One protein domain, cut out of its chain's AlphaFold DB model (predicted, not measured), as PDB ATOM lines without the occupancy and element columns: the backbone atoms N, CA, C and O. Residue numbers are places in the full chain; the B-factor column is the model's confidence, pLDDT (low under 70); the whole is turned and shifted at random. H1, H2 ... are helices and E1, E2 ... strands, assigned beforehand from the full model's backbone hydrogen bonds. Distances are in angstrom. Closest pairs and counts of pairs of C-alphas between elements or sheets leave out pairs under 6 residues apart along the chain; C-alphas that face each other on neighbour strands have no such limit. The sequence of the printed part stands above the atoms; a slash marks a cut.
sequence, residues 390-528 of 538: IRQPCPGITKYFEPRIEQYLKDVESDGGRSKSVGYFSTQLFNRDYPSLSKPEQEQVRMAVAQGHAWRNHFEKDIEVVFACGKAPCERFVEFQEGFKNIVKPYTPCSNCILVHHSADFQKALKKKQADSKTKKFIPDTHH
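Overview. This is residues 390 to 528 of the 538 residues of an uncharacterized protein of Gymnopus androsaceus JB14 (UniProt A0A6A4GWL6). A two-stranded hairpin, E2 and E3, sits in the middle of an elongated, loosely built domain, with H1 and H4 packed beside it and H5 meeting H1. At one end of the long axis is a small ribbon of E1 and E4, at the other end the crossed helices H2 and H3, and residues 516 to 522, with H6, stick out from the body. The printed part has 139 residues with six named helices and four named strands, in the order E1 H1 H2 H3 E2 E3 E4 H4 H5 H6; the sheets E2 - E3 and E1 - E4 are both antiparallel, and the class is mixed, helices and strands. The whole is only just loose, close to compact, with a radius of gyration of the C-alphas of 17.7 A, and spans 59 by 39 by 28 A.

Along the chain. E2 is residues 455 to 460, 15.8 A long, beginning at C-alpha 455 (235.181, 144.538, 99.232), and E3 is residues 463 to 468, 15.6 A. E1 is residues 390 to 393, beginning at C-alpha 390 (237.231, 130.115, 77.845), and E4 is residues 477 to 481, 13.5 A. H3, residues 439 to 451, is the longest helix at 18.4 A. H1 is residues 404 to 411, H2 residues 422 to 430, H4 residues 495 to 502 and H5 residues 504 to 510. H6, residues 517 to 520, ends at C-alpha 520 (250.987, 160.049, 109.198).

Arrangement. E2 and E3 form a hairpin, antiparallel at 162 degrees, with N 456 and O 467 2.8 A apart, within hydrogen-bond range. Residues 397 to 398 pair with 465 to 466 of E3, and 416 to 417 with 455 to 456 of E2, both antiparallel. The closest C-alphas of H4 and E3 are those of Cys 497 and Ala 468, 4.8 A apart; those of H1 and E3 are Glu 406 and Glu 464, 6.9 A. H1 and H5 touch, closest at the C-alphas of Tyr 408 and Leu 510, 5.8 A, at a steep tilt of 69 degrees, only just short of about perpendicular. H2 and H3 touch at a steep tilt of 65 degrees, opposite ways, closest at the C-alphas of Phe 425 and Val 445, 5.8 A. E1 and E4 are antiparallel at 151 degrees, with N 390 and O 480 2.8 A apart. In H1 to H5 every O i to N i+4 pair is within hydrogen-bond range; H6 is too short for one.

Size, cuts and confidence. The C-alphas of Ser 436 and Gly 483, the two farthest apart, are 59.1 A apart. The printed part has no cut. The link from E4 to H4 is long, with 13 residues. Mean pLDDT of the printed part is 91.5; residues 485 to 490 and 526 to 528 are under 70.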
ATOM      1  N   ILE A 390     236.054 130.223  76.987       91.12
ATOM      2  CA  ILE A 390     237.231 130.115  77.845       91.12
ATOM      3  C   ILE A 390     236.895 130.735  79.197       91.12
ATOM      4  O   ILE A 390     236.476 131.890  79.274       91.12
ATOM      5  N   ARG A 391     237.129 129.983  80.275       93.12
ATOM      6  CA  ARG A 391     236.966 130.460  81.653       93.12
ATOM      7  C   ARG A 391     238.323 130.892  82.195       93.12
ATOM      8  O   ARG A 391     239.266 130.102  82.202       93.12
ATOM      9  N   GLN A 392     238.433 132.136  82.641       92.75
ATOM     10  CA  GLN A 392     239.648 132.681  83.254       92.75
ATOM     11  C   GLN A 392     239.351 133.178  84.666       92.75
ATOM     12  O   GLN A 392     238.215 133.568  84.937       92.75
ATOM     13  N   PRO A 393     240.328 133.171  85.587       95.62
ATOM     14  CA  PRO A 393     240.127 133.757  86.904       95.62
ATOM     15  C   PRO A 393     239.822 135.255  86.780       95.62
ATOM     16  O   PRO A 393     240.394 135.960  85.952       95.62
ATOM     17  N   CYS A 394     238.913 135.745  87.616       96.19
ATOM     18  CA  CYS A 394     238.595 137.163  87.700       96.19
ATOM     19  C   CYS A 394     239.848 137.928  88.149       96.19
ATOM     20  O   CYS A 394     240.356 137.648  89.238       96.19
ATOM     21  N   PRO A 395     240.315 138.928  87.382       95.94
ATOM     22  CA  PRO A 395     241.511 139.681  87.744       95.94
ATOM     23  C   PRO A 395     241.281 140.625  88.932       95.94
ATOM     24  O   PRO A 395     242.241 141.175  89.450       95.94
ATOM     25  N   GLY A 396     240.026 140.839  89.351       97.31
ATOM     26  CA  GLY A 396     239.658 141.848  90.343       97.31
ATOM     27  C   GLY A 396     239.894 143.279  89.849       97.31
ATOM     28  O   GLY A 396     240.196 143.510  88.679       97.31
ATOM     29  N   ILE A 397     239.709 144.262  90.729       97.50
ATOM     30  CA  ILE A 397     239.962 145.675  90.429       97.50
ATOM     31  C   ILE A 397     241.459 145.933  90.652       97.50
ATOM     32  O   ILE A 397     241.909 146.034  91.792       97.50
ATOM     33  N   THR A 398     242.225 146.007  89.566       96.56
ATOM     34  CA  THR A 398     243.685 146.226  89.575       96.56
ATOM     35  C   THR A 398     244.042 147.628  89.084       96.56
ATOM     36  O   THR A 398     243.195 148.333  88.527       96.56
ATOM     37  N   LYS A 399     245.320 148.017  89.188       95.62
ATOM     38  CA  LYS A 399     245.831 149.277  88.614       95.62
ATOM     39  C   LYS A 399     245.663 149.402  87.094       95.62
ATOM     40  O   LYS A 399     245.579 150.511  86.576       95.62
ATOM     41  N   TYR A 400     245.585 148.279  86.374       94.31
ATOM     42  CA  TYR A 400     245.351 148.274  84.926       94.31
ATOM     43  C   TYR A 400     243.903 148.619  84.567       94.31
ATOM     44  O   TYR A 400     243.646 149.162  83.492       94.31
ATOM     45  N   PHE A 401     242.968 148.299  85.464       95.06
ATOM     46  CA  PHE A 401     241.564 148.669  85.335       95.06
ATOM     47  C   PHE A 401     241.309 150.091  85.858       95.06
ATOM     48  O   PHE A 401     240.700 150.903  85.167       95.06
ATOM     49  N   GLU A 402     241.807 150.407  87.055       96.38
ATOM     50  CA  GLU A 402     241.671 151.711  87.709       96.38
ATOM     51  C   GLU A 402     243.031 152.137  88.292       96.38
ATOM     52  O   GLU A 402     243.421 151.638  89.351       96.38
ATOM     53  N   PRO A 403     243.753 153.080  87.656       95.69
ATOM     54  CA  PRO A 403     245.102 153.475  88.077       95.69
ATOM     55  C   PRO A 403     245.208 153.960  89.529       95.69
ATOM     56  O   PRO A 403     246.254 153.811  90.157       95.69
ATOM     57  N   ARG A 404     244.125 154.504  90.102       96.06
ATOM     58  CA  ARG A 404     244.092 154.965  91.503       96.06
ATOM     59  C   ARG A 404     244.167 153.829  92.528       96.06
ATOM     60  O   ARG A 404     244.426 154.110  93.695       96.06
ATOM     61  N   ILE A 405     243.954 152.575  92.119       96.00
ATOM     62  CA  ILE A 405     244.021 151.406  93.010       96.00
ATOM     63  C   ILE A 405     245.407 151.243  93.623       96.00
ATOM     64  O   ILE A 405     245.498 150.954  94.809       96.00
ATOM     65  N   GLU A 406     246.468 151.480  92.851       94.44
ATOM     66  CA  GLU A 406     247.841 151.373  93.354       94.44
ATOM     67  C   GLU A 406     248.078 152.350  94.516       94.44
ATOM     68  O   GLU A 406     248.590 151.973  95.564       94.44
ATOM     69  N   GLN A 407     247.633 153.602  94.373       94.19
ATOM     70  CA  GLN A 407     247.728 154.585  95.455       94.19
ATOM     71  C   GLN A 407     246.822 154.213  96.639       94.19
ATOM     72  O   GLN A 407     247.247 154.283  97.786       94.19
ATOM     73  N   TYR A 408     245.589 153.783  96.364       95.12
ATOM     74  CA  TYR A 408     244.635 153.368  97.393       95.12
ATOM     75  C   TYR A 408     245.173 152.223  98.260       95.12
ATOM     76  O   TYR A 408     245.087 152.307  99.480       95.12
ATOM     77  N   LEU A 409     245.752 151.186  97.652       94.50
ATOM     78  CA  LEU A 409     246.299 150.036  98.375       94.50
ATOM     79  C   LEU A 409     247.587 150.386  99.136       94.50
ATOM     80  O   LEU A 409     247.803 149.855 100.217       94.50
ATOM     81  N   LYS A 410     248.393 151.341  98.652       91.44
ATOM     82  CA  LYS A 410     249.534 151.886  99.418       91.44
ATOM     83  C   LYS A 410     249.104 152.706 100.639       91.44
ATOM     84  O   LYS A 410     249.866 152.825 101.598       91.44
ATOM     85  N   ASP A 411     247.911 153.295 100.593       89.56
ATOM     86  CA  ASP A 411     247.392 154.184 101.639       89.56
ATOM     87  C   ASP A 411     246.502 153.479 102.661       89.56
ATOM     88  O   ASP A 411     246.284 154.002 103.758       89.56
ATOM     89  N   VAL A 412     245.941 152.330 102.293       89.69
ATOM     90  CA  VAL A 412     244.958 151.612 103.094       89.69
ATOM     91  C   VAL A 412     245.528 150.274 103.511       89.69
ATOM     92  O   VAL A 412     245.647 149.365 102.707       89.69
ATOM     93  N   GLU A 413     245.782 150.142 104.806       86.19
ATOM     94  CA  GLU A 413     246.276 148.908 105.426       86.19
ATOM     95  C   GLU A 413     245.128 148.012 105.932       86.19
ATOM     96  O   GLU A 413     245.349 147.024 106.619       86.19
ATOM     97  N   SER A 414     243.869 148.364 105.643       89.75
ATOM     98  CA  SER A 414     242.726 147.532 106.018       89.75
ATOM     99  C   SER A 414     242.474 146.430 104.991       89.75
ATOM    100  O   SER A 414     242.528 146.668 103.785       89.75
ATOM    101  N   ASP A 415     242.062 145.254 105.470       92.19
ATOM    102  CA  ASP A 415     241.718 144.095 104.628       92.19
ATOM    103  C   ASP A 415     240.499 144.327 103.726       92.19
ATOM    104  O   ASP A 415     240.175 143.498 102.880       92.19
ATOM    105  N   GLY A 416     239.763 145.421 103.911       95.06
ATOM    106  CA  GLY A 416     238.552 145.713 103.160       95.06
ATOM    107  C   GLY A 416     237.826 146.952 103.659       95.06
ATOM    108  O   GLY A 416     238.369 147.747 104.433       95.06
ATOM    109  N   GLY A 417     236.582 147.126 103.212       95.38
ATOM    110  CA  GLY A 417     235.752 148.251 103.635       95.38
ATOM    111  C   GLY A 417     234.249 147.997 103.599       95.38
ATOM    112  O   GLY A 417     233.759 146.970 103.121       95.38
ATOM    113  N   ARG A 418     233.508 148.970 104.152       95.62
ATOM    114  CA  ARG A 418     232.034 149.003 104.232       95.62
ATOM    115  C   ARG A 418     231.386 147.896 105.075       95.62
ATOM    116  O   ARG A 418     230.189 147.649 104.935       95.62
ATOM    117  N   SER A 419     232.142 147.259 105.966       94.31
ATOM    118  CA  SER A 419     231.534 146.400 106.982       94.31
ATOM    119  C   SER A 419     230.800 147.225 108.039       94.31
ATOM    120  O   SER A 419     230.995 148.439 108.166       94.31
ATOM    121  N   LYS A 420     229.915 146.569 108.789       95.31
ATOM    122  CA  LYS A 420     229.309 147.168 109.980       95.31
ATOM    123  C   LYS A 420     230.347 147.243 111.101       95.31
ATOM    124  O   LYS A 420     231.355 146.544 111.087       95.31
ATOM    125  N   SER A 421     230.109 148.134 112.060       95.50
ATOM    126  CA  SER A 421     231.035 148.327 113.173       95.50
ATOM    127  C   SER A 421     231.139 147.069 114.040       95.50
ATOM    128  O   SER A 421     230.201 146.281 114.144       95.50
ATOM    129  N   VAL A 422     232.269 146.926 114.730       96.62
ATOM    130  CA  VAL A 422     232.482 145.879 115.739       96.62
ATOM    131  C   VAL A 422     231.355 145.881 116.783       96.62
ATOM    132  O   VAL A 422     230.829 144.828 117.128       96.62
ATOM    133  N   GLY A 423     230.919 147.066 117.229       97.50
ATOM    134  CA  GLY A 423     229.796 147.209 118.160       97.50
ATOM    135  C   GLY A 423     228.484 146.650 117.605       97.50
ATOM    136  O   GLY A 423     227.787 145.937 118.315       97.50
ATOM    137  N   TYR A 424     228.189 146.883 116.320       97.88
ATOM    138  CA  TYR A 424     227.002 146.319 115.673       97.88
ATOM    139  C   TYR A 424     226.996 144.786 115.739       97.88
ATOM    140  O   TYR A 424     226.014 144.198 116.186       97.88
ATOM    141  N   PHE A 425     228.096 144.141 115.340       97.56
ATOM    142  CA  PHE A 425     228.188 142.679 115.364       97.56
ATOM    143  C   PHE A 425     228.254 142.112 116.788       97.56
ATOM    144  O   PHE A 425     227.689 141.055 117.039       97.56
ATOM    145  N   SER A 426     228.864 142.825 117.739       98.19
ATOM    146  CA  SER A 426     228.875 142.452 119.160       98.19
ATOM    147  C   SER A 426     227.466 142.412 119.753       98.19
ATOM    148  O   SER A 426     227.064 141.410 120.350       98.19
ATOM    149  N   THR A 427     226.678 143.471 119.534       98.12
ATOM    150  CA  THR A 427     225.273 143.515 119.959       98.12
ATOM    151  C   THR A 427     224.447 142.454 119.234       98.12
ATOM    152  O   THR A 427     223.616 141.801 119.856       98.12
ATOM    153  N   GLN A 428     224.689 142.235 117.940       97.75
ATOM    154  CA  GLN A 428     223.935 141.262 117.148       97.75
ATOM    155  C   GLN A 428     224.198 139.805 117.559       97.75
ATOM    156  O   GLN A 428     223.252 139.027 117.635       97.75
ATOM    157  N   LEU A 429     225.460 139.429 117.784       97.31
ATOM    158  CA  LEU A 429     225.851 138.045 118.076       97.31
ATOM    159  C   LEU A 429     225.705 137.696 119.561       97.31
ATOM    160  O   LEU A 429     225.330 136.574 119.886       97.31
ATOM    161  N   PHE A 430     225.987 138.645 120.461       97.62
ATOM    162  CA  PHE A 430     226.123 138.371 121.898       97.62
ATOM    163  C   PHE A 430     225.279 139.275 122.803       97.62
ATOM    164  O   PHE A 430     225.315 139.092 124.021       97.62
ATOM    165  N   ASN A 431     224.557 140.257 122.245       97.88
ATOM    166  CA  ASN A 431     223.765 141.248 122.985       97.88
ATOM    167  C   ASN A 431     224.539 141.931 124.135       97.88
ATOM    168  O   ASN A 431     224.001 142.183 125.212       97.88
ATOM    169  N   ARG A 432     225.832 142.184 123.912       98.31
ATOM    170  CA  ARG A 432     226.771 142.782 124.870       98.31
ATOM    171  C   ARG A 432     227.714 143.746 124.156       98.31
ATOM    172  O   ARG A 432     227.919 143.633 122.944       98.31
ATOM    173  N   ASP A 433     228.310 144.670 124.905       98.00
ATOM    174  CA  ASP A 433     229.331 145.576 124.379       98.00
ATOM    175  C   ASP A 433     230.635 144.823 124.107       98.00
ATOM    176  O   ASP A 433     231.049 143.978 124.902       98.00
ATOM    177  N   TYR A 434     231.321 145.163 123.014       97.81
ATOM    178  CA  TYR A 434     232.516 144.438 122.567       97.81
ATOM    179  C   TYR A 434     233.621 144.301 123.637       97.81
ATOM    180  O   TYR A 434     234.153 143.201 123.781       97.81
ATOM    181  N   PRO A 435     233.944 145.334 124.450       97.94
ATOM    182  CA  PRO A 435     234.939 145.200 125.518       97.94
ATOM    183  C   PRO A 435     234.560 144.202 126.624       97.94
ATOM    184  O   PRO A 435     235.441 143.730 127.334       97.94
ATOM    185  N   SER A 436     233.270 143.883 126.778       97.88
ATOM    186  CA  SER A 436     232.779 142.918 127.774       97.88
ATOM    187  C   SER A 436     232.786 141.466 127.277       97.88
ATOM    188  O   SER A 436     232.505 140.547 128.047       97.88
ATOM    189  N   LEU A 437     233.090 141.254 125.992       97.75
ATOM    190  CA  LEU A 437     233.209 139.929 125.398       97.75
ATOM    191  C   LEU A 437     234.543 139.278 125.771       97.75
ATOM    192  O   LEU A 437     235.580 139.944 125.848       97.75
ATOM    193  N   SER A 438     234.530 137.957 125.931       97.94
ATOM    194  CA  SER A 438     235.752 137.160 126.067       97.94
ATOM    195  C   SER A 438     236.588 137.206 124.779       97.94
ATOM    196  O   SER A 438     236.070 137.476 123.696       97.94
ATOM    197  N   LYS A 439     237.896 136.915 124.857       97.38
ATOM    198  CA  LYS A 439     238.777 136.925 123.670       97.38
ATOM    199  C   LYS A 439     238.255 136.054 122.506       97.38
ATOM    200  O   LYS A 439     238.290 136.545 121.379       97.38
ATOM    201  N   PRO A 440     237.747 134.822 122.729       97.81
ATOM    202  CA  PRO A 440     237.171 134.013 121.650       97.81
ATOM    203  C   PRO A 440     235.921 134.638 121.018       97.81
ATOM    204  O   PRO A 440     235.748 134.579 119.805       97.81
ATOM    205  N   GLU A 441     235.058 135.273 121.812       97.62
ATOM    206  CA  GLU A 441     233.866 135.966 121.304       97.62
ATOM    207  C   GLU A 441     234.248 137.219 120.509       97.62
ATOM    208  O   GLU A 441     233.696 137.465 119.437       97.62
ATOM    209  N   GLN A 442     235.239 137.984 120.978       97.75
ATOM    210  CA  GLN A 442     235.789 139.116 120.228       97.75
ATOM    211  C   GLN A 442     236.349 138.678 118.872       97.75
ATOM    212  O   GLN A 442     236.165 139.386 117.883       97.75
ATOM    213  N   GLU A 443     236.996 137.512 118.807       96.50
ATOM    214  CA  GLU A 443     237.479 136.947 117.547       96.50
ATOM    215  C   GLU A 443     236.325 136.603 116.598       96.50
ATOM    216  O   GLU A 443     236.364 136.984 115.432       96.50
ATOM    217  N   GLN A 444     235.240 136.003 117.099       96.81
ATOM    218  CA  GLN A 444     234.037 135.761 116.290       96.81
ATOM    219  C   GLN A 444     233.423 137.064 115.758       96.81
ATOM    220  O   GLN A 444     233.024 137.131 114.593       96.81
ATOM    221  N   VAL A 445     233.393 138.127 116.571       97.31
ATOM    222  CA  VAL A 445     232.956 139.455 116.114       97.31
ATOM    223  C   VAL A 445     233.890 139.998 115.027       97.31
ATOM    224  O   VAL A 445     233.404 140.509 114.019       97.31
ATOM    225  N   ARG A 446     235.216 139.879 115.185       95.12
ATOM    226  CA  ARG A 446     236.191 140.305 114.160       95.12
ATOM    227  C   ARG A 446     236.022 139.529 112.855       95.12
ATOM    228  O   ARG A 446     235.999 140.145 111.790       95.12
ATOM    229  N   MET A 447     235.813 138.216 112.928       94.19
ATOM    230  CA  MET A 447     235.503 137.387 111.761       94.19
ATOM    231  C   MET A 447     234.208 137.836 111.073       94.19
ATOM    232  O   MET A 447     234.183 137.970 109.849       94.19
ATOM    233  N   ALA A 448     233.153 138.133 111.838       94.75
ATOM    234  CA  ALA A 448     231.896 138.644 111.289       94.75
ATOM    235  C   ALA A 448     232.074 140.017 110.613       94.75
ATOM    236  O   ALA A 448     231.521 140.254 109.537       94.75
ATOM    237  N   VAL A 449     232.903 140.900 111.184       94.50
ATOM    238  CA  VAL A 449     233.284 142.174 110.552       94.50
ATOM    239  C   VAL A 449     234.006 141.922 109.230       94.50
ATOM    240  O   VAL A 449     233.616 142.511 108.222       94.50
ATOM    241  N   ALA A 450     234.995 141.029 109.204       90.88
ATOM    242  CA  ALA A 450     235.739 140.701 107.990       90.88
ATOM    243  C   ALA A 450     234.827 140.125 106.890       90.88
ATOM    244  O   ALA A 450     234.917 140.533 105.731       90.88
ATOM    245  N   GLN A 451     233.895 139.238 107.252       90.81
ATOM    246  CA  GLN A 451     232.888 138.679 106.339       90.81
ATOM    247  C   GLN A 451     231.859 139.721 105.870       90.81
ATOM    248  O   GLN A 451     231.312 139.611 104.771       90.81
ATOM    249  N   GLY A 452     231.601 140.745 106.686       93.38
ATOM    250  CA  GLY A 452     230.686 141.843 106.381       93.38
ATOM    251  C   GLY A 452     231.235 142.889 105.407       93.38
ATOM    252  O   GLY A 452     230.485 143.786 105.012       93.38
ATOM    253  N   HIS A 453     232.513 142.816 105.018       96.25
ATOM    254  CA  HIS A 453     233.091 143.733 104.039       96.25
ATOM    255  C   HIS A 453     232.387 143.630 102.677       96.25
ATOM    256  O   HIS A 453     232.110 142.542 102.175       96.25
ATOM    257  N   ALA A 454     232.139 144.779 102.042       96.88
ATOM    258  CA  ALA A 454     231.636 144.812 100.667       96.88
ATOM    259  C   ALA A 454     232.753 144.585  99.639       96.88
ATOM    260  O   ALA A 454     232.488 144.167  98.515       96.88
ATOM    261  N   TRP A 455     234.001 144.852 100.023       97.94
ATOM    262  CA  TRP A 455     235.181 144.538  99.232       97.94
ATOM    263  C   TRP A 455     236.347 144.162 100.134       97.94
ATOM    264  O   TRP A 455     236.436 144.652 101.262       97.94
ATOM    265  N   ARG A 456     237.231 143.317  99.613       96.62
ATOM    266  CA  ARG A 456     238.475 142.896 100.247       96.62
ATOM    267  C   ARG A 456     239.659 143.425  99.450       96.62
ATOM    268  O   ARG A 456     239.674 143.301  98.227       96.62
ATOM    269  N   ASN A 457     240.643 143.946 100.162       97.12
ATOM    270  CA  ASN A 457     241.956 144.282  99.642       97.12
ATOM    271  C   ASN A 457     242.853 143.045  99.780       97.12
ATOM    272  O   ASN A 457     242.849 142.383 100.820       97.12
ATOM    273  N   HIS A 458     243.564 142.683  98.718       95.31
ATOM    274  CA  HIS A 458     244.513 141.571  98.724       95.31
ATOM    275  C   HIS A 458     245.905 142.133  98.431       95.31
ATOM    276  O   HIS A 458     246.092 142.798  97.411       95.31
ATOM    277  N   PHE A 459     246.833 141.902  99.365       88.75
ATOM    278  CA  PHE A 459     248.184 142.480  99.402       88.75
ATOM    279  C   PHE A 459     249.252 141.388  99.292       88.75
ATOM    280  O   PHE A 459     250.136 141.269 100.139       88.75
ATOM    281  N   GLU A 460     249.137 140.525  98.291       90.06
ATOM    282  CA  GLU A 460     250.157 139.502  98.068       90.06
ATOM    283  C   GLU A 460     251.320 140.104  97.274       90.06
ATOM    284  O   GLU A 460     251.143 141.077  96.536       90.06
ATOM    285  N   LYS A 461     252.534 139.572  97.453       83.94
ATOM    286  CA  LYS A 461     253.727 140.083  96.767       83.94
ATOM    287  C   LYS A 461     253.462 140.073  95.255       83.94
ATOM    288  O   LYS A 461     253.092 139.042  94.706       83.94
ATOM    289  N   ASP A 462     253.580 141.241  94.624       87.12
ATOM    290  CA  ASP A 462     253.298 141.495  93.199       87.12
ATOM    291  C   ASP A 462     251.812 141.491  92.775       87.12
ATOM    292  O   ASP A 462     251.506 141.730  91.602       87.12
ATOM    293  N   ILE A 463     250.873 141.297  93.707       88.75
ATOM    294  CA  ILE A 463     249.430 141.275  93.438       88.75
ATOM    295  C   ILE A 463     248.717 142.299  94.327       88.75
ATOM    296  O   ILE A 463     248.321 142.024  95.457       88.75
ATOM    297  N   GLU A 464     248.498 143.485  93.759       94.75
ATOM    298  CA  GLU A 464     247.712 144.573  94.345       94.75
ATOM    299  C   GLU A 464     246.315 144.605  93.709       94.75
ATOM    300  O   GLU A 464     246.125 145.103  92.589       94.75
ATOM    301  N   VAL A 465     245.322 144.043  94.402       97.00
ATOM    302  CA  VAL A 465     243.977 143.863  93.839       97.00
ATOM    303  C   VAL A 465     242.874 144.035  94.879       97.00
ATOM    304  O   VAL A 465     243.013 143.666  96.045       97.00
ATOM    305  N   VAL A 466     241.735 144.565  94.430       97.94
ATOM    306  CA  VAL A 466     240.498 144.619  95.215       97.94
ATOM    307  C   VAL A 466     239.451 143.667  94.635       97.94
ATOM    308  O   VAL A 466     239.158 143.697  93.438       97.94
ATOM    309  N   PHE A 467     238.836 142.850  95.489       98.06
ATOM    310  CA  PHE A 467     237.758 141.930  95.117       98.06
ATOM    311  C   PHE A 467     236.442 142.286  95.799       98.06
ATOM    312  O   PHE A 467     236.417 142.679  96.964       98.06
ATOM    313  N   ALA A 468     235.325 142.073  95.103       97.69
ATOM    314  CA  ALA A 468     234.007 142.164  95.720       97.69
ATOM    315  C   ALA A 468     233.781 141.055  96.757       97.69
ATOM    316  O   ALA A 468     234.177 139.904  96.553       97.69
ATOM    317  N   CYS A 469     233.137 141.411  97.867       95.81
ATOM    318  CA  CYS A 469     232.836 140.543  99.006       95.81
ATOM    319  C   CYS A 469     231.411 140.802  99.536       95.81
ATOM    320  O   CYS A 469     230.684 141.680  99.062       95.81
ATOM    321  N   GLY A 470     230.991 140.017 100.527       92.56
ATOM    322  CA  GLY A 470     229.704 140.197 101.195       92.56
ATOM    323  C   GLY A 470     228.525 139.733 100.339       92.56
ATOM    324  O   GLY A 470     228.480 138.585  99.911       92.56
ATOM    325  N   LYS A 471     227.539 140.615 100.111       90.50
ATOM    326  CA  LYS A 471     226.258 140.256  99.460       90.50
ATOM    327  C   LYS A 471     226.387 139.856  97.988       90.50
ATOM    328  O   LYS A 471     225.557 139.100  97.502       90.50
ATOM    329  N   ALA A 472     227.377 140.407  97.294       93.56
ATOM    330  CA  ALA A 472     227.653 140.140  95.888       93.56
ATOM    331  C   ALA A 472     229.152 139.836  95.754       93.56
ATOM    332  O   ALA A 472     229.929 140.722  95.395       93.56
ATOM    333  N   PRO A 473     229.594 138.630  96.155       96.62
ATOM    334  CA  PRO A 473     231.008 138.286  96.146       96.62
ATOM    335  C   PRO A 473     231.537 138.168  94.713       96.62
ATOM    336  O   PRO A 473     230.783 137.921  93.773       96.62
ATOM    337  N   CYS A 474     232.849 138.320  94.544       96.94
ATOM    338  CA  CYS A 474     233.527 138.072  93.274       96.94
ATOM    339  C   CYS A 474     233.127 136.705  92.685       96.94
ATOM    340  O   CYS A 474     233.154 135.694  93.390       96.94
ATOM    341  N   GLU A 475     232.815 136.664  91.385       95.88
ATOM    342  CA  GLU A 475     232.412 135.443  90.658       95.88
ATOM    343  C   GLU A 475     233.550 134.418  90.521       95.88
ATOM    344  O   GLU A 475     233.323 133.277  90.125       95.88
ATOM    345  N   ARG A 476     234.779 134.807  90.891       95.62
ATOM    346  CA  ARG A 476     236.034 134.035  90.821       95.62
ATOM    347  C   ARG A 476     236.503 133.718  89.409       95.62
ATOM    348  O   ARG A 476     237.703 133.785  89.178       95.62
ATOM    349  N   PHE A 477     235.595 133.445  88.480       94.81
ATOM    350  CA  PHE A 477     235.881 133.193  87.075       94.81
ATOM    351  C   PHE A 477     235.012 134.076  86.184       94.81
ATOM    352  O   PHE A 477     233.875 134.384  86.527       94.81
ATOM    353  N   VAL A 478     235.565 134.472  85.047       93.44
ATOM    354  CA  VAL A 478     234.912 135.233  83.982       93.44
ATOM    355  C   VAL A 478     235.019 134.442  82.684       93.44
ATOM    356  O   VAL A 478     236.021 133.765  82.434       93.44
ATOM    357  N   GLU A 479     233.959 134.487  81.885       91.94
ATOM    358  CA  GLU A 479     233.819 133.687  80.672       91.94
ATOM    359  C   GLU A 479     233.983 134.570  79.434       91.94
ATOM    360  O   GLU A 479     233.364 135.630  79.324       91.94
ATOM    361  N   PHE A 480     234.827 134.135  78.499       86.81
ATOM    362  CA  PHE A 480     235.134 134.862  77.269       86.81
ATOM    363  C   PHE A 480     234.988 133.948  76.056       86.81
ATOM    364  O   PHE A 480     235.363 132.780  76.110       86.81
ATOM    365  N   GLN A 481     234.511 134.482  74.932       86.88
ATOM    366  CA  GLN A 481     234.524 133.747  73.667       86.88
ATOM    367  C   GLN A 481     235.941 133.696  73.078       86.88
ATOM    368  O   GLN A 481     236.654 134.709  73.012       86.88
ATOM    369  N   GLU A 482     236.352 132.509  72.644       82.44
ATOM    370  CA  GLU A 482     237.628 132.270  71.979       82.44
ATOM    371  C   GLU A 482     237.717 133.108  70.691       82.44
ATOM    372  O   GLU A 482     236.879 133.010  69.803       82.44
ATOM    373  N   GLY A 483     238.702 134.012  70.630       80.56
ATOM    374  CA  GLY A 483     238.852 135.015  69.561       80.56
ATOM    375  C   GLY A 483     238.881 136.462  70.065       80.56
ATOM    376  O   GLY A 483     239.523 137.316  69.456       80.56
ATOM    377  N   PHE A 484     238.310 136.736  71.243       72.25
ATOM    378  CA  PHE A 484     238.327 138.075  71.851       72.25
ATOM    379  C   PHE A 484     239.564 138.375  72.709       72.25
ATOM    380  O   PHE A 484     239.683 139.487  73.227       72.25
ATOM    381  N   LYS A 485     240.514 137.433  72.820       61.81
ATOM    382  CA  LYS A 485     241.734 137.568  73.646       61.81
ATOM    383  C   LYS A 485     242.555 138.829  73.343       61.81
ATOM    384  O   LYS A 485     243.222 139.334  74.236       61.81
ATOM    385  N   ASN A 486     242.482 139.348  72.116       63.06
ATOM    386  CA  ASN A 486     243.216 140.549  71.707       63.06
ATOM    387  C   ASN A 486     242.394 141.845  71.806       63.06
ATOM    388  O   ASN A 486     242.965 142.928  71.716       63.06
ATOM    389  N   ILE A 487     241.067 141.757  71.962       60.25
ATOM    390  CA  ILE A 487     240.153 142.913  71.920       60.25
ATOM    391  C   ILE A 487     239.701 143.300  73.330       60.25
ATOM    392  O   ILE A 487     239.650 144.484  73.668       60.25
ATOM    393  N   VAL A 488     239.399 142.314  74.176       58.97
ATOM    394  CA  VAL A 488     239.050 142.565  75.574       58.97
ATOM    395  C   VAL A 488     240.349 142.750  76.339       58.97
ATOM    396  O   VAL A 488     241.177 141.842  76.388       58.97
ATOM    397  N   LYS A 489     240.549 143.934  76.938       66.75
ATOM    398  CA  LYS A 489     241.689 144.159  77.834       66.75
ATOM    399  C   LYS A 489     241.681 143.027  78.874       66.75
ATOM    400  O   LYS A 489     240.668 142.907  79.571       66.75
ATOM    401  N   PRO A 490     242.767 142.246  79.029       66.31
ATOM    402  CA  PRO A 490     242.827 141.049  79.886       66.31
ATOM    403  C   PRO A 490     242.664 141.334  81.395       66.31
ATOM    404  O   PRO A 490     242.901 140.479  82.236       66.31
ATOM    405  N   TYR A 491     242.235 142.545  81.744       79.75
ATOM    406  CA  TYR A 491     242.117 143.091  83.086       79.75
ATOM    407  C   TYR A 491     240.680 143.508  83.417       79.75
ATOM    408  O   TYR A 491     240.478 144.316  84.319       79.75
ATOM    409  N   THR A 492     239.681 143.020  82.673       92.12
ATOM    410  CA  THR A 492     238.280 143.362  82.953       92.12
ATOM    411  C   THR A 492     237.776 142.517  84.133       92.12
ATOM    412  O   THR A 492     237.763 141.289  84.024       92.12
ATOM    413  N   PRO A 493     237.390 143.126  85.270       96.06
ATOM    414  CA  PRO A 493     236.887 142.398  86.430       96.06
ATOM    415  C   PRO A 493     235.512 141.771  86.149       96.06
ATOM    416  O   PRO A 493     234.800 142.197  85.242       96.06
ATOM    417  N   CYS A 494     235.094 140.808  86.976       96.12
ATOM    418  CA  CYS A 494     233.716 140.304  86.951       96.12
ATOM    419  C   CYS A 494     232.693 141.400  87.298       96.12
ATOM    420  O   CYS A 494     233.039 142.423  87.907       96.12
ATOM    421  N   SER A 495     231.420 141.148  86.984       95.50
ATOM    422  CA  SER A 495     230.332 142.119  87.169       95.50
ATOM    423  C   SER A 495     230.235 142.633  88.617       95.50
ATOM    424  O   SER A 495     230.143 143.838  88.852       95.50
ATOM    425  N   ASN A 496     230.396 141.750  89.606       96.94
ATOM    426  CA  ASN A 496     230.355 142.110  91.027       96.94
ATOM    427  C   ASN A 496     231.527 143.008  91.463       96.94
ATOM    428  O   ASN A 496     231.342 143.938  92.250       96.94
ATOM    429  N   CYS A 497     232.731 142.785  90.927       97.69
ATOM    430  CA  CYS A 497     233.878 143.670  91.167       97.69
ATOM    431  C   CYS A 497     233.663 145.050  90.526       97.69
ATOM    432  O   CYS A 497     233.986 146.067  91.141       97.69
ATOM    433  N   ILE A 498     233.055 145.105  89.339       96.88
ATOM    434  CA  ILE A 498     232.676 146.370  88.688       96.88
ATOM    435  C   ILE A 498     231.626 147.123  89.525       96.88
ATOM    436  O   ILE A 498     231.734 148.336  89.705       96.88
ATOM    437  N   LEU A 499     230.659 146.422  90.126       95.31
ATOM    438  CA  LEU A 499     229.678 147.038  91.031       95.31
ATOM    439  C   LEU A 499     230.326 147.671  92.268       95.31
ATOM    440  O   LEU A 499     229.927 148.762  92.682       95.31
ATOM    441  N   VAL A 500     231.339 147.023  92.848       97.31
ATOM    442  CA  VAL A 500     232.137 147.622  93.926       97.31
ATOM    443  C   VAL A 500     232.850 148.873  93.431       97.31
ATOM    444  O   VAL A 500     232.749 149.906  94.098       97.31
ATOM    445  N   HIS A 501     233.503 148.810  92.263       97.50
ATOM    446  CA  HIS A 501     234.178 149.967  91.666       97.50
ATOM    447  C   HIS A 501     233.226 151.154  91.517       97.50
ATOM    448  O   HIS A 501     233.555 152.251  91.959       97.50
ATOM    449  N   HIS A 502     232.020 150.943  90.991       96.25
ATOM    450  CA  HIS A 502     231.026 152.004  90.809       96.25
ATOM    451  C   HIS A 502     230.305 152.434  92.092       96.25
ATOM    452  O   HIS A 502     229.557 153.416  92.078       96.25
ATOM    453  N   SER A 503     230.518 151.752  93.218       96.69
ATOM    454  CA  SER A 503     229.881 152.139  94.472       96.69
ATOM    455  C   SER A 503     230.413 153.488  94.975       96.69
ATOM    456  O   SER A 503     231.616 153.752  94.984       96.69
ATOM    457  N   ALA A 504     229.507 154.354  95.440       95.81
ATOM    458  CA  ALA A 504     229.869 155.687  95.924       95.81
ATOM    459  C   ALA A 504     230.864 155.641  97.099       95.81
ATOM    460  O   ALA A 504     231.727 156.507  97.214       95.81
ATOM    461  N   ASP A 505     230.759 154.626  97.959       96.12
ATOM    462  CA  ASP A 505     231.640 154.456  99.116       96.12
ATOM    463  C   ASP A 505     233.063 154.081  98.690       96.12
ATOM    464  O   ASP A 505     234.027 154.659  99.194       96.12
ATOM    465  N   PHE A 506     233.203 153.185  97.710       97.25
ATOM    466  CA  PHE A 506     234.511 152.829  97.169       97.25
ATOM    467  C   PHE A 506     235.126 153.984  96.370       97.25
ATOM    468  O   PHE A 506     236.299 154.298  96.551       97.25
ATOM    469  N   GLN A 507     234.336 154.717  95.577       97.62
ATOM    470  CA  GLN A 507     234.822 155.918  94.884       97.62
ATOM    471  C   GLN A 507     235.286 157.015  95.854       97.62
ATOM    472  O   GLN A 507     236.282 157.687  95.585       97.62
ATOM    473  N   LYS A 508     234.616 157.194  97.001       96.44
ATOM    474  CA  LYS A 508     235.095 158.088  98.071       96.44
ATOM    475  C   LYS A 508     236.422 157.603  98.654       96.44
ATOM    476  O   LYS A 508     237.294 158.432  98.902       96.44
ATOM    477  N   ALA A 509     236.579 156.292  98.844       95.81
ATOM    478  CA  ALA A 509     237.823 155.701  99.324       95.81
ATOM    479  C   ALA A 509     238.980 155.929  98.334       95.81
ATOM    480  O   ALA A 509     240.034 156.401  98.745       95.81
ATOM    481  N   LEU A 510     238.747 155.729  97.030       96.50
ATOM    482  CA  LEU A 510     239.720 156.010  95.963       96.50
ATOM    483  C   LEU A 510     240.089 157.498  95.840       96.50
ATOM    484  O   LEU A 510     241.180 157.830  95.386       96.50
ATOM    485  N   LYS A 511     239.171 158.412  96.184       96.12
ATOM    486  CA  LYS A 511     239.397 159.869  96.138       96.12
ATOM    487  C   LYS A 511     240.043 160.419  97.420       96.12
ATOM    488  O   LYS A 511     240.357 161.611  97.469       96.12
ATOM    489  N   LYS A 512     240.208 159.607  98.471       93.88
ATOM    490  CA  LYS A 512     240.780 160.058  99.745       93.88
ATOM    491  C   LYS A 512     242.248 160.432  99.526       93.88
ATOM    492  O   LYS A 512     243.030 159.620  99.055       93.88
ATOM    493  N   LYS A 513     242.614 161.675  99.853       90.62
ATOM    494  CA  LYS A 513     244.007 162.127  99.767       90.62
ATOM    495  C   LYS A 513     244.847 161.396 100.812       90.62
ATOM    496  O   LYS A 513     244.407 161.268 101.959       90.62
ATOM    497  N   GLN A 514     246.045 160.978 100.415       84.69
ATOM    498  CA  GLN A 514     247.050 160.472 101.338       84.69
ATOM    499  C   GLN A 514     247.295 161.514 102.436       84.69
ATOM    500  O   GLN A 514     247.364 162.717 102.163       84.69
ATOM    501  N   ALA A 515     247.376 161.063 103.687       85.50
ATOM    502  CA  ALA A 515     247.804 161.933 104.771       85.50
ATOM    503  C   ALA A 515     249.262 162.341 104.518       85.50
ATOM    504  O   ALA A 515     250.094 161.481 104.229       85.50
ATOM    505  N   ASP A 516     249.569 163.636 104.629       87.31
ATOM    506  CA  ASP A 516     250.947 164.114 104.526       87.31
ATOM    507  C   ASP A 516     251.861 163.313 105.462       87.31
ATOM    508  O   ASP A 516     251.485 162.957 106.582       87.31
ATOM    509  N   SER A 517     253.108 163.081 105.051       85.25
ATOM    510  CA  SER A 517     254.096 162.354 105.864       85.25
ATOM    511  C   SER A 517     254.223 162.910 107.293       85.25
ATOM    512  O   SER A 517     254.434 162.161 108.243       85.25
ATOM    513  N   LYS A 518     254.007 164.222 107.466       92.00
ATOM    514  CA  LYS A 518     253.995 164.914 108.764       92.00
ATOM    515  C   LYS A 518     252.820 164.528 109.663       92.00
ATOM    516  O   LYS A 518     252.968 164.584 110.884       92.00
ATOM    517  N   THR A 519     251.666 164.197 109.085       87.81
ATOM    518  CA  THR A 519     250.457 163.817 109.826       87.81
ATOM    519  C   THR A 519     250.297 162.309 109.957       87.81
ATOM    520  O   THR A 519     249.603 161.868 110.871       87.81
ATOM    521  N   LYS A 520     250.999 161.518 109.133       82.75
ATOM    522  CA  LYS A 520     250.987 160.049 109.198       82.75
ATOM    523  C   LYS A 520     251.346 159.511 110.593       82.75
ATOM    524  O   LYS A 520     250.713 158.575 111.049       82.75
ATOM    525  N   LYS A 521     252.246 160.182 111.326       85.25
ATOM    526  CA  LYS A 521     252.622 159.839 112.718       85.25
ATOM    527  C   LYS A 521     251.491 159.927 113.756       85.25
ATOM    528  O   LYS A 521     251.680 159.503 114.886       85.25
ATOM    529  N   PHE A 522     250.369 160.568 113.421       85.06
ATOM    530  CA  PHE A 522     249.207 160.676 114.309       85.06
ATOM    531  C   PHE A 522     248.147 159.607 114.019       85.06
ATOM    532  O   PHE A 522     247.101 159.603 114.666       85.06
ATOM    533  N   ILE A 523     248.383 158.733 113.038       78.12
ATOM    534  CA  ILE A 523     247.539 157.568 112.793       78.12
ATOM    535  C   ILE A 523     247.927 156.520 113.850       78.12
ATOM    536  O   ILE A 523     249.101 156.174 113.928       78.12
ATOM    537  N   PRO A 524     246.993 156.058 114.704       77.75
ATOM    538  CA  PRO A 524     247.303 155.062 115.726       77.75
ATOM    539  C   PRO A 524     247.927 153.799 115.127       77.75
ATOM    540  O   PRO A 524     247.421 153.299 114.124       77.75
ATOM    541  N   ASP A 525     248.937 153.233 115.792       73.12
ATOM    542  CA  ASP A 525     249.625 152.001 115.363       73.12
ATOM    543  C   ASP A 525     248.681 150.810 115.173       73.12
ATOM    544  O   ASP A 525     248.945 149.922 114.374       73.12
ATOM    545  N   THR A 526     247.519 150.810 115.828       62.97
ATOM    546  CA  THR A 526     246.467 149.802 115.615       62.97
ATOM    547  C   THR A 526     245.862 149.827 114.208       62.97
ATOM    548  O   THR A 526     245.138 148.907 113.837       62.97
ATOM    549  N   HIS A 527     246.101 150.894 113.447       64.62
ATOM    550  CA  HIS A 527     245.749 151.006 112.034       64.62
ATOM    551  C   HIS A 527     246.937 150.735 111.107       64.62
ATOM    552  O   HIS A 527     246.744 150.786 109.893       64.62
ATOM    553  N   HIS A 528     248.114 150.434 111.665       63.47
ATOM    554  CA  HIS A 528     249.275 149.977 110.924       63.47
ATOM    555  C   HIS A 528     249.346 148.436 110.960       63.47
ATOM    556  O   HIS A 528     249.586 147.842 112.012       63.47
TER     557      HIS A 528